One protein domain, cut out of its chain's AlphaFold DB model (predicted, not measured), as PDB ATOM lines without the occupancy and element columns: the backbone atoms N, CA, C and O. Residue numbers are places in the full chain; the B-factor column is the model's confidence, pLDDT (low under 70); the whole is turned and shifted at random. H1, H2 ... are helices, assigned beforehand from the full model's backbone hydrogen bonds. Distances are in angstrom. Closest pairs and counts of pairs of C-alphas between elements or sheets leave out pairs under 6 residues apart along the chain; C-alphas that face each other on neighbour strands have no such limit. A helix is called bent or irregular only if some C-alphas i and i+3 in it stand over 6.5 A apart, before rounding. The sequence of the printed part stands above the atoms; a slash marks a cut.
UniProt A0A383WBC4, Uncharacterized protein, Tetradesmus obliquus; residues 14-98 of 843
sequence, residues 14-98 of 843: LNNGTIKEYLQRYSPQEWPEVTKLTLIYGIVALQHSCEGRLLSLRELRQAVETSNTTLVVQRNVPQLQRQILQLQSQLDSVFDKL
ATOM      1  N   LEU A  14     -27.302 -11.829  26.339       50.66
ATOM      2  CA  LEU A  14     -26.142 -12.525  25.766       50.66
ATOM      3  C   LEU A  14     -26.038 -12.415  24.237       50.66
ATOM      4  O   LEU A  14     -25.050 -12.878  23.674       50.66
ATOM      5  N   ASN A  15     -26.988 -11.810  23.521       56.06
ATOM      6  CA  ASN A  15     -26.836 -11.556  22.081       56.06
ATOM      7  C   ASN A  15     -25.943 -10.343  21.769       56.06
ATOM      8  O   ASN A  15     -25.485 -10.203  20.638       56.06
ATOM      9  N   ASN A  16     -25.540  -9.574  22.787       71.50
ATOM     10  CA  ASN A  16     -24.392  -8.680  22.688       71.50
ATOM     11  C   ASN A  16     -23.077  -9.487  22.564       71.50
ATOM     12  O   ASN A  16     -22.638 -10.152  23.509       71.50
ATOM     13  N   GLY A  17     -22.433  -9.410  21.394       84.69
ATOM     14  CA  GLY A  17     -21.189 -10.129  21.092       84.69
ATOM     15  C   GLY A  17     -20.028  -9.799  22.036       84.69
ATOM     16  O   GLY A  17     -19.287 -10.701  22.417       84.69
ATOM     17  N   THR A  18     -19.920  -8.551  22.493       77.88
ATOM     18  CA  THR A  18     -18.876  -8.101  23.427       77.88
ATOM     19  C   THR A  18     -19.037  -8.737  24.809       77.88
ATOM     20  O   THR A  18     -18.045  -9.094  25.443       77.88
ATOM     21  N   ILE A  19     -20.278  -8.950  25.270       79.75
ATOM     22  CA  ILE A  19     -20.547  -9.668  26.529       79.75
ATOM     23  C   ILE A  19     -20.185 -11.153  26.384       79.75
ATOM     24  O   ILE A  19     -19.547 -11.711  27.278       79.75
ATOM     25  N   LYS A  20     -20.506 -11.784  25.243       84.00
ATOM     26  CA  LYS A  20     -20.058 -13.154  24.927       84.00
ATOM     27  C   LYS A  20     -18.526 -13.265  24.920       84.00
ATOM     28  O   LYS A  20     -17.997 -14.146  25.591       84.00
ATOM     29  N   GLU A  21     -17.817 -12.377  24.227       88.81
ATOM     30  CA  GLU A  21     -16.345 -12.391  24.143       88.81
ATOM     31  C   GLU A  21     -15.671 -12.113  25.501       88.81
ATOM     32  O   GLU A  21     -14.632 -12.692  25.822       88.81
ATOM     33  N   TYR A  22     -16.277 -11.264  26.337       87.44
ATOM     34  CA  TYR A  22     -15.815 -11.023  27.703       87.44
ATOM     35  C   TYR A  22     -15.999 -12.260  28.597       87.44
ATOM     36  O   TYR A  22     -15.046 -12.690  29.249       87.44
ATOM     37  N   LEU A  23     -17.189 -12.875  28.594       91.44
ATOM     38  CA  LEU A  23     -17.484 -14.058  29.409       91.44
ATOM     39  C   LEU A  23     -16.707 -15.304  28.955       91.44
ATOM     40  O   LEU A  23     -16.298 -16.093  29.801       91.44
ATOM     41  N   GLN A  24     -16.405 -15.452  27.661       94.25
ATOM     42  CA  GLN A  24     -15.562 -16.536  27.125       94.25
ATOM     43  C   GLN A  24     -14.149 -16.606  27.742       94.25
ATOM     44  O   GLN A  24     -13.483 -17.631  27.619       94.25
ATOM     45  N   ARG A  25     -13.696 -15.549  28.428       93.69
ATOM     46  CA  ARG A  25     -12.410 -15.499  29.152       93.69
ATOM     47  C   ARG A  25     -12.465 -16.161  30.539       93.69
ATOM     48  O   ARG A  25     -11.428 -16.291  31.184       93.69
ATOM     49  N   TYR A  26     -13.654 -16.567  30.987       94.75
ATOM     50  CA  TYR A  26     -13.939 -17.184  32.284       94.75
ATOM     51  C   TYR A  26     -14.647 -18.530  32.085       94.75
ATOM     52  O   TYR A  26     -15.285 -18.758  31.051       94.75
ATOM     53  N   SER A  27     -14.575 -19.436  33.064       95.94
ATOM     54  CA  SER A  27     -15.266 -20.722  32.936       95.94
ATOM     55  C   SER A  27     -16.795 -20.545  33.014       95.94
ATOM     56  O   SER A  27     -17.273 -19.674  33.748       95.94
ATOM     57  N   PRO A  28     -17.602 -21.393  32.343       93.81
ATOM     58  CA  PRO A  28     -19.066 -21.295  32.391       93.81
ATOM     59  C   PRO A  28     -19.688 -21.402  33.795       93.81
ATOM     60  O   PRO A  28     -20.846 -21.039  33.983       93.81
ATOM     61  N   GLN A  29     -18.933 -21.894  34.784       95.00
ATOM     62  CA  GLN A  29     -19.355 -21.956  36.188       95.00
ATOM     63  C   GLN A  29     -19.211 -20.599  36.898       95.00
ATOM     64  O   GLN A  29     -19.958 -20.308  37.828       95.00
ATOM     65  N   GLU A  30     -18.283 -19.753  36.441       93.69
ATOM     66  CA  GLU A  30     -18.000 -18.424  36.998       93.69
ATOM     67  C   GLU A  30     -18.841 -17.318  36.345       93.69
ATOM     68  O   GLU A  30     -19.010 -16.255  36.942       93.69
ATOM     69  N   TRP A  31     -19.401 -17.552  35.148       93.06
ATOM     70  CA  TRP A  31     -20.185 -16.558  34.395       93.06
ATOM     71  C   TRP A  31     -21.256 -15.823  35.227       93.06
ATOM     72  O   TRP A  31     -21.342 -14.601  35.082       93.06
ATOM     73  N   PRO A  32     -22.039 -16.470  36.120       92.25
ATOM     74  CA  PRO A  32     -23.007 -15.758  36.954       92.25
ATOM     75  C   PRO A  32     -22.348 -14.757  37.913       92.25
ATOM     76  O   PRO A  32     -22.841 -13.641  38.062       92.25
ATOM     77  N   GLU A  33     -21.220 -15.114  38.534       92.00
ATOM     78  CA  GLU A  33     -20.519 -14.239  39.483       92.00
ATOM     79  C   GLU A  33     -19.738 -13.133  38.768       92.00
ATOM     80  O   GLU A  33     -19.793 -11.978  39.188       92.00
ATOM     81  N   VAL A  34     -19.096 -13.438  37.635       90.12
ATOM     82  CA  VAL A  34     -18.448 -12.437  36.769       90.12
ATOM     83  C   VAL A  34     -19.472 -11.414  36.269       90.12
ATOM     84  O   VAL A  34     -19.210 -10.212  36.315       90.12
ATOM     85  N   THR A  35     -20.668 -11.862  35.870       90.69
ATOM     86  CA  THR A  35     -21.758 -10.971  35.441       90.69
ATOM     87  C   THR A  35     -22.221 -10.073  36.590       90.69
ATOM     88  O   THR A  35     -22.267  -8.855  36.420       90.69
ATOM     89  N   LYS A  36     -22.487 -10.631  37.785       90.75
ATOM     90  CA  LYS A  36     -22.849  -9.843  38.981       90.75
ATOM     91  C   LYS A  36     -21.782  -8.810  39.335       90.75
ATOM     92  O   LYS A  36     -22.118  -7.648  39.532       90.75
ATOM     93  N   LEU A  37     -20.510  -9.211  39.403       87.44
ATOM     94  CA  LEU A  37     -19.398  -8.324  39.755       87.44
ATOM     95  C   LEU A  37     -19.230  -7.193  38.734       87.44
ATOM     96  O   LEU A  37     -19.048  -6.044  39.128       87.44
ATOM     97  N   THR A  38     -19.363  -7.495  37.441       88.38
ATOM     98  CA  THR A  38     -19.300  -6.492  36.365       88.38
ATOM     99  C   THR A  38     -20.467  -5.507  36.448       88.38
ATOM    100  O   THR A  38     -20.268  -4.303  36.303       88.38
ATOM    101  N   LEU A  39     -21.676  -5.994  36.745       89.38
ATOM    102  CA  LEU A  39     -22.882  -5.171  36.871       89.38
ATOM    103  C   LEU A  39     -22.845  -4.296  38.137       89.38
ATOM    104  O   LEU A  39     -23.146  -3.107  38.066       89.38
ATOM    105  N   ILE A  40     -22.383  -4.837  39.271       90.50
ATOM    106  CA  ILE A  40     -22.127  -4.070  40.504       90.50
ATOM    107  C   ILE A  40     -21.061  -2.996  40.253       90.50
ATOM    108  O   ILE A  40     -21.262  -1.844  40.635       90.50
ATOM    109  N   TYR A  41     -19.956  -3.338  39.582       87.62
ATOM    110  CA  TYR A  41     -18.911  -2.371  39.239       87.62
ATOM    111  C   TYR A  41     -19.437  -1.265  38.312       87.62
ATOM    112  O   TYR A  41     -19.131  -0.098  38.538       87.62
ATOM    113  N   GLY A  42     -20.286  -1.602  37.335       87.81
ATOM    114  CA  GLY A  42     -20.968  -0.628  36.479       87.81
ATOM    115  C   GLY A  42     -21.873   0.331  37.263       87.81
ATOM    116  O   GLY A  42     -21.780   1.541  37.075       87.81
ATOM    117  N   ILE A  43     -22.687  -0.182  38.195       87.69
ATOM    118  CA  ILE A  43     -23.532   0.647  39.074       87.69
ATOM    119  C   ILE A  43     -22.677   1.567  39.956       87.69
ATOM    120  O   ILE A  43     -22.970   2.756  40.052       87.69
ATOM    121  N   VAL A  44     -21.612   1.050  40.573       88.38
ATOM    122  CA  VAL A  44     -20.714   1.845  41.431       88.38
ATOM    123  C   VAL A  44     -19.962   2.906  40.617       88.38
ATOM    124  O   VAL A  44     -19.836   4.042  41.068       88.38
ATOM    125  N   ALA A  45     -19.522   2.583  39.397       86.94
ATOM    126  CA  ALA A  45     -18.906   3.550  38.490       86.94
ATOM    127  C   ALA A  45     -19.885   4.672  38.096       86.94
ATOM    128  O   ALA A  45     -19.509   5.839  38.173       86.94
ATOM    129  N   LEU A  46     -21.138   4.335  37.763       87.50
ATOM    130  CA  LEU A  46     -22.200   5.308  37.469       87.50
ATOM    131  C   LEU A  46     -22.538   6.190  38.683       87.50
ATOM    132  O   LEU A  46     -22.697   7.401  38.546       87.50
ATOM    133  N   GLN A  47     -22.603   5.610  39.885       89.31
ATOM    134  CA  GLN A  47     -22.821   6.362  41.128       89.31
ATOM    135  C   GLN A  47     -21.685   7.352  41.415       89.31
ATOM    136  O   GLN A  47     -21.955   8.464  41.869       89.31
ATOM    137  N   HIS A  48     -20.435   6.979  41.117       88.44
ATOM    138  CA  HIS A  48     -19.290   7.883  41.218       88.44
ATOM    139  C   HIS A  48     -19.288   8.967  40.130       88.44
ATOM    140  O   HIS A  48     -19.022  10.119  40.454       88.44
ATOM    141  N   SER A  49     -19.613   8.648  38.872       87.69
ATOM    142  CA  SER A  49     -19.635   9.645  37.785       87.69
ATOM    143  C   SER A  49     -20.799  10.636  37.862       87.69
ATOM    144  O   SER A  49     -20.778  11.648  37.170       87.69
ATOM    145  N   CYS A  50     -21.829  10.335  38.657       91.31
ATOM    146  CA  CYS A  50     -23.039  11.151  38.778       91.31
ATOM    147  C   CYS A  50     -23.271  11.689  40.203       91.31
ATOM    148  O   CYS A  50     -24.370  12.148  40.504       91.31
ATOM    149  N   GLU A  51     -22.253  11.620  41.070       89.75
ATOM    150  CA  GLU A  51     -22.158  12.276  42.391       89.75
ATOM    151  C   GLU A  51     -23.432  12.226  43.262       89.75
ATOM    152  O   GLU A  51     -23.824  13.192  43.913       89.75
ATOM    153  N   GLY A  52     -24.107  11.072  43.284       87.12
ATOM    154  CA  GLY A  52     -25.319  10.863  44.089       87.12
ATOM    155  C   GLY A  52     -26.587  11.567  43.581       87.12
ATOM    156  O   GLY A  52     -27.624  11.483  44.241       87.12
ATOM    157  N   ARG A  53     -26.548  12.220  42.411       92.81
ATOM    158  CA  ARG A  53     -27.732  12.787  41.751       92.81
ATOM    159  C   ARG A  53     -28.690  11.669  41.330       92.81
ATOM    160  O   ARG A  53     -28.287  10.684  40.713       92.81
ATOM    161  N   LEU A  54     -29.977  11.838  41.630       90.81
ATOM    162  CA  LEU A  54     -31.028  10.941  41.146       90.81
ATOM    163  C   LEU A  54     -31.227  11.163  39.640       90.81
ATOM    164  O   LEU A  54     -31.764  12.188  39.229       90.81
ATOM    165  N   LEU A  55     -30.774  10.205  38.831       89.94
ATOM    166  CA  LEU A  55     -30.983  10.183  37.383       89.94
ATOM    167  C   LEU A  55     -32.384   9.648  37.064       89.94
ATOM    168  O   LEU A  55     -32.783   8.600  37.582       89.94
ATOM    169  N   SER A  56     -33.106  10.301  36.154       94.69
ATOM    170  CA  SER A  56     -34.274   9.688  35.512       94.69
ATOM    171  C   SER A  56     -33.862   8.481  34.658       94.69
ATOM    172  O   SER A  56     -32.711   8.353  34.241       94.69
ATOM    173  N   LEU A  57     -34.813   7.605  34.312       88.31
ATOM    174  CA  LEU A  57     -34.546   6.454  33.434       88.31
ATOM    175  C   LEU A  57     -33.947   6.877  32.075       88.31
ATOM    176  O   LEU A  57     -33.151   6.139  31.494       88.31
ATOM    177  N   ARG A  58     -34.318   8.065  31.572       91.25
ATOM    178  CA  ARG A  58     -33.808   8.613  30.309       91.25
ATOM    179  C   ARG A  58     -32.378   9.125  30.455       91.25
ATOM    180  O   ARG A  58     -31.547   8.768  29.630       91.25
ATOM    181  N   GLU A  59     -32.082   9.883  31.511       88.94
ATOM    182  CA  GLU A  59     -30.713  10.323  31.816       88.94
ATOM    183  C   GLU A  59     -29.796   9.133  32.123       88.94
ATOM    184  O   GLU A  59     -28.646   9.144  31.710       88.94
ATOM    185  N   LEU A  60     -30.294   8.075  32.776       85.94
ATOM    186  CA  LEU A  60     -29.523   6.858  33.036       85.94
ATOM    187  C   LEU A  60     -29.189   6.099  31.742       85.94
ATOM    188  O   LEU A  60     -28.049   5.671  31.575       85.94
ATOM    189  N   ARG A  61     -30.145   5.956  30.809       86.44
ATOM    190  CA  ARG A  61     -29.863   5.395  29.474       86.44
ATOM    191  C   ARG A  61     -28.873   6.265  28.712       86.44
ATOM    192  O   ARG A  61     -27.840   5.762  28.296       86.44
ATOM    193  N   GLN A  62     -29.131   7.568  28.622       87.56
ATOM    194  CA  GLN A  62     -28.255   8.506  27.924       87.56
ATOM    195  C   GLN A  62     -26.855   8.565  28.557       87.56
ATOM    196  O   GLN A  62     -25.874   8.703  27.836       87.56
ATOM    197  N   ALA A  63     -26.724   8.395  29.873       84.88
ATOM    198  CA  ALA A  63     -25.434   8.245  30.538       84.88
ATOM    199  C   ALA A  63     -24.755   6.921  30.159       84.88
ATOM    200  O   ALA A  63     -23.582   6.934  29.810       84.88
ATOM    201  N   VAL A  64     -25.455   5.785  30.152       84.19
ATOM    202  CA  VAL A  64     -24.874   4.494  29.719       84.19
ATOM    203  C   VAL A  64     -24.505   4.489  28.224       84.19
ATOM    204  O   VAL A  64     -23.533   3.840  27.842       84.19
ATOM    205  N   GLU A  65     -25.242   5.225  27.391       82.81
ATOM    206  CA  GLU A  65     -25.037   5.336  25.940       82.81
ATOM    207  C   GLU A  65     -23.935   6.342  25.559       82.81
ATOM    208  O   GLU A  65     -23.146   6.062  24.660       82.81
ATOM    209  N   THR A  66     -23.864   7.504  26.223       82.56
ATOM    210  CA  THR A  66     -22.891   8.570  25.891       82.56
ATOM    211  C   THR A  66     -21.643   8.560  26.763       82.56
ATOM    212  O   THR A  66     -20.587   9.017  26.320       82.56
ATOM    213  N   SER A  67     -21.718   8.069  28.003       60.75
ATOM    214  CA  SER A  67     -20.542   8.053  28.862       60.75
ATOM    215  C   SER A  67     -19.582   6.952  28.438       60.75
ATOM    216  O   SER A  67     -19.946   5.838  28.058       60.75
ATOM    217  N   ASN A  68     -18.303   7.242  28.630       61.16
ATOM    218  CA  ASN A  68     -17.241   6.272  28.463       61.16
ATOM    219  C   ASN A  68     -17.296   5.131  29.501       61.16
ATOM    220  O   ASN A  68     -16.288   4.448  29.630       61.16
ATOM    221  N   THR A  69     -18.393   4.862  30.235       63.19
ATOM    222  CA  THR A  69     -18.452   3.748  31.207       63.19
ATOM    223  C   THR A  69     -18.027   2.421  30.595       63.19
ATOM    224  O   THR A  69     -17.256   1.698  31.218       63.19
ATOM    225  N   THR A  70     -18.416   2.127  29.354       64.50
ATOM    226  CA  THR A  70     -17.992   0.908  28.647       64.50
ATOM    227  C   THR A  70     -16.471   0.871  28.455       64.50
ATOM    228  O   THR A  70     -15.838  -0.133  28.774       64.50
ATOM    229  N   LEU A  71     -15.858   1.989  28.042       66.06
ATOM    230  CA  LEU A  71     -14.402   2.120  27.893       66.06
ATOM    231  C   LEU A  71     -13.663   2.186  29.242       66.06
ATOM    232  O   LEU A  71     -12.539   1.710  29.347       66.06
ATOM    233  N   VAL A  72     -14.278   2.744  30.286       64.75
ATOM    234  CA  VAL A  72     -13.742   2.830  31.653       64.75
ATOM    235  C   VAL A  72     -13.735   1.446  32.295       64.75
ATOM    236  O   VAL A  72     -12.719   1.056  32.861       64.75
ATOM    237  N   VAL A  73     -14.798   0.654  32.128       65.69
ATOM    238  CA  VAL A  73     -14.820  -0.772  32.487       65.69
ATOM    239  C   VAL A  73     -13.750  -1.526  31.689       65.69
ATOM    240  O   VAL A  73     -12.904  -2.186  32.287       65.69
ATOM    241  N   GLN A  74     -13.703  -1.365  30.364       70.06
ATOM    242  CA  GLN A  74     -12.725  -2.040  29.499       70.06
ATOM    243  C   GLN A  74     -11.262  -1.669  29.823       70.06
ATOM    244  O   GLN A  74     -10.374  -2.515  29.707       70.06
ATOM    245  N   ARG A  75     -11.004  -0.436  30.281       71.88
ATOM    246  CA  ARG A  75      -9.689   0.071  30.719       71.88
ATOM    247  C   ARG A  75      -9.324  -0.362  32.141       71.88
ATOM    248  O   ARG A  75      -8.168  -0.704  32.392       71.88
ATOM    249  N   ASN A  76     -10.287  -0.370  33.064       71.75
ATOM    250  CA  ASN A  76     -10.046  -0.626  34.486       71.75
ATOM    251  C   ASN A  76     -10.109  -2.113  34.853       71.75
ATOM    252  O   ASN A  76      -9.390  -2.531  35.760       71.75
ATOM    253  N   VAL A  77     -10.898  -2.941  34.160       76.94
ATOM    254  CA  VAL A  77     -10.968  -4.392  34.426       76.94
ATOM    255  C   VAL A  77      -9.593  -5.072  34.295       76.94
ATOM    256  O   VAL A  77      -9.221  -5.789  35.222       76.94
ATOM    257  N   PRO A  78      -8.752  -4.792  33.275       76.44
ATOM    258  CA  PRO A  78      -7.373  -5.292  33.226       76.44
ATOM    259  C   PRO A  78      -6.459  -4.776  34.352       76.44
ATOM    260  O   PRO A  78      -5.379  -5.327  34.567       76.44
ATOM    261  N   GLN A  79      -6.826  -3.701  35.057       74.94
ATOM    262  CA  GLN A  79      -6.102  -3.205  36.234       74.94
ATOM    263  C   GLN A  79      -6.603  -3.883  37.518       74.94
ATOM    264  O   GLN A  79      -5.782  -4.369  38.295       74.94
ATOM    265  N   LEU A  80      -7.921  -4.025  37.685       73.31
ATOM    266  CA  LEU A  80      -8.550  -4.804  38.760       73.31
ATOM    267  C   LEU A  80      -8.122  -6.277  38.721       73.31
ATOM    268  O   LEU A  80      -7.762  -6.832  39.752       73.31
ATOM    269  N   GLN A  81      -8.067  -6.901  37.541       80.00
ATOM    270  CA  GLN A  81      -7.591  -8.278  37.378       80.00
ATOM    271  C   GLN A  81      -6.137  -8.434  37.854       80.00
ATOM    272  O   GLN A  81      -5.819  -9.387  38.564       80.00
ATOM    273  N   ARG A  82      -5.260  -7.469  37.538       87.62
ATOM    274  CA  ARG A  82      -3.876  -7.442  38.047       87.62
ATOM    275  C   ARG A  82      -3.819  -7.232  39.562       87.62
ATOM    276  O   ARG A  82      -3.021  -7.892  40.216       87.62
ATOM    277  N   GLN A  83      -4.679  -6.382  40.127       82.62
ATOM    278  CA  GLN A  83      -4.787  -6.198  41.582       82.62
ATOM    279  C   GLN A  83      -5.294  -7.463  42.293       82.62
ATOM    280  O   GLN A  83      -4.760  -7.817  43.338       82.62
ATOM    281  N   ILE A  84      -6.262  -8.185  41.720       85.25
ATOM    282  CA  ILE A  84      -6.776  -9.450  42.268       85.25
ATOM    283  C   ILE A  84      -5.687 -10.533  42.244       85.25
ATOM    284  O   ILE A  84      -5.449 -11.159  43.271       85.25
ATOM    285  N   LEU A  85      -4.960 -10.696  41.132       89.00
ATOM    286  CA  LEU A  85      -3.816 -11.621  41.039       89.00
ATOM    287  C   LEU A  85      -2.673 -11.237  42.004       89.00
ATOM    288  O   LEU A  85      -2.008 -12.099  42.586       89.00
ATOM    289  N   GLN A  86      -2.454  -9.938  42.225       93.56
ATOM    290  CA  GLN A  86      -1.496  -9.451  43.217       93.56
ATOM    291  C   GLN A  86      -1.959  -9.743  44.656       93.56
ATOM    292  O   GLN A  86      -1.142 -10.129  45.486       93.56
ATOM    293  N   LEU A  87      -3.254  -9.615  44.957       90.44
ATOM    294  CA  LEU A  87      -3.817  -9.964  46.266       90.44
ATOM    295  C   LEU A  87      -3.821 -11.481  46.508       90.44
ATOM    296  O   LEU A  87      -3.534 -11.904  47.623       90.44
ATOM    297  N   GLN A  88      -4.074 -12.291  45.475       93.38
ATOM    298  CA  GLN A  88      -3.944 -13.751  45.533       93.38
ATOM    299  C   GLN A  88      -2.499 -14.147  45.852       93.38
ATOM    300  O   GLN A  88      -2.262 -14.724  46.905       93.38
ATOM    301  N   SER A  89      -1.512 -13.705  45.062       94.19
ATOM    302  CA  SER A  89      -0.096 -14.006  45.353       94.19
ATOM    303  C   SER A  89       0.392 -13.463  46.710       94.19
ATOM    304  O   SER A  89       1.254 -14.073  47.346       94.19
ATOM    305  N   GLN A  90      -0.173 -12.356  47.210       93.94
ATOM    306  CA  GLN A  90       0.074 -11.897  48.583       93.94
ATOM    307  C   GLN A  90      -0.511 -12.854  49.629       93.94
ATOM    308  O   GLN A  90       0.216 -13.212  50.561       93.94
ATOM    309  N   LEU A  91      -1.771 -13.279  49.473       95.12
ATOM    310  CA  LEU A  91      -2.439 -14.250  50.347       95.12
ATOM    311  C   LEU A  91      -1.723 -15.601  50.335       95.12
ATOM    312  O   LEU A  91      -1.430 -16.111  51.412       95.12
ATOM    313  N   ASP A  92      -1.368 -16.130  49.166       94.62
ATOM    314  CA  ASP A  92      -0.604 -17.373  49.020       94.62
ATOM    315  C   ASP A  92       0.728 -17.262  49.769       94.62
ATOM    316  O   ASP A  92       1.019 -18.066  50.652       94.62
ATOM    317  N   SER A  93       1.469 -16.162  49.570       95.25
ATOM    318  CA  SER A  93       2.710 -15.921  50.315       95.25
ATOM    319  C   SER A  93       2.500 -15.786  51.831       95.25
ATOM    320  O   SER A  93       3.462 -15.898  52.590       95.25
ATOM    321  N   VAL A  94       1.291 -15.472  52.303       96.31
ATOM    322  CA  VAL A  94       0.945 -15.435  53.731       96.31
ATOM    323  C   VAL A  94       0.529 -16.825  54.213       96.31
ATOM    324  O   VAL A  94       0.943 -17.207  55.305       96.31
ATOM    325  N   PHE A  95      -0.175 -17.620  53.406       95.12
ATOM    326  CA  PHE A  95      -0.451 -19.029  53.688       95.12
ATOM    327  C   PHE A  95       0.823 -19.881  53.721       95.12
ATOM    328  O   PHE A  95       0.942 -20.704  54.625       95.12
ATOM    329  N   ASP A  96       1.816 -19.627  52.867       93.62
ATOM    330  CA  ASP A  96       3.140 -20.273  52.932       93.62
ATOM    331  C   ASP A  96       3.899 -19.938  54.229       93.62
ATOM    332  O   ASP A  96       4.683 -20.740  54.727       93.62
ATOM    333  N   LYS A  97       3.669 -18.748  54.805       93.06
ATOM    334  CA  LYS A  97       4.277 -18.315  56.081       93.06
ATOM    335  C   LYS A  97       3.481 -18.768  57.312       93.06
ATOM    336  O   LYS A  97       4.056 -18.881  58.394       93.06
ATOM    337  N   LEU A  98       2.165 -18.946  57.175       94.12
ATOM    338  CA  LEU A  98       1.246 -19.336  58.253       94.12
ATOM    339  C   LEU A  98       1.007 -20.843  58.326       94.12
ATOM    340  O   LEU A  98       0.630 -21.332  59.389       94.12
TER     341      LEU A  98
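Overview. This is residues 14 to 98 of the 843 residues of an uncharacterized protein of Tetradesmus obliquus (UniProt A0A383WBC4). One long helix, H4, begins beside residues 42 to 46 of a second helix, H2, and runs away from it at a steep angle, so that its residues 78 to 98 stick out as a free arm. Two shorter helices complete a loose body with H2 and the beginning of H4: H1 makes a corner with the first end of H2, and H3 lies near H2 just ahead of H4 along the chain. The printed part has 85 residues with four named helices, in the order H1, H2, H3, H4, and no named strand, and its class is all helix. The whole is loose, with a radius of gyration of the C-alphas of 16.2 A, and elongated, spanning 53 by 31 by 19 A.

Along the chain. Find C-alpha 17 at (-21.189, -10.129, 21.092); there H1 begins, residues 17 to 23, 9.9 A from first to last C-alpha. After a short link of 7 residues, look for C-alpha 31 at (-20.185, -16.558, 34.395), from which H2, residues 31 to 49, runs 26.4 A. Another short link of 7 residues brings you to H3, residues 57 to 66, 14.0 A long. A tight link of 2 residues leads into H4, residues 69 to 98, 40.6 A long, which ends at C-alpha 98 at (1.246, -19.336, 58.253).

Arrangement. Go first to H1, which is close to H2 but not clearly touching it; the closest C-alphas, those of Leu 23 and Trp 31, are 6.2 A apart. Their lines are about perpendicular, only just, at 71 degrees. H1 is apart from H3 and from H4. Farther along, H2 and H3 are near each other, with 5 pairs of C-alphas within 10 A. H2 touches H4 with residues 42 to 46 alone, and H4 touches H2 with residues 69 to 73 alone; the closest C-alphas, those of Gly 42 and Thr 69, are 7.3 A apart. These two helices run opposite ways at a steep tilt of 63 degrees. H3 and H4 are close but not clearly touching, about perpendicular at 84 degrees, with the C-alphas of Val 64 and Thr 70 closest at 7.8 A. Near residue 76 you will find a kink of 33 degrees in H4, which is neither bent nor irregular, but only just: C-alphas 75 and 78 are 6.4 A apart. In H1, H2 and H3 every O i to N i+4 pair is within hydrogen-bond range; in H4, 22 of 26 are.

Size, cuts and confidence. Look to Arg 58 and Lys 97 for the two C-alphas farthest apart, 53.3 A. Without residues 78 to 98, which stand free, the body has 64 residues and spans 37 by 21 by 19 A. The printed part has no cut, and no link is long. The mean pLDDT of the printed part is 85.1; it is under 70 at residues 14 to 15 and 67 to 73.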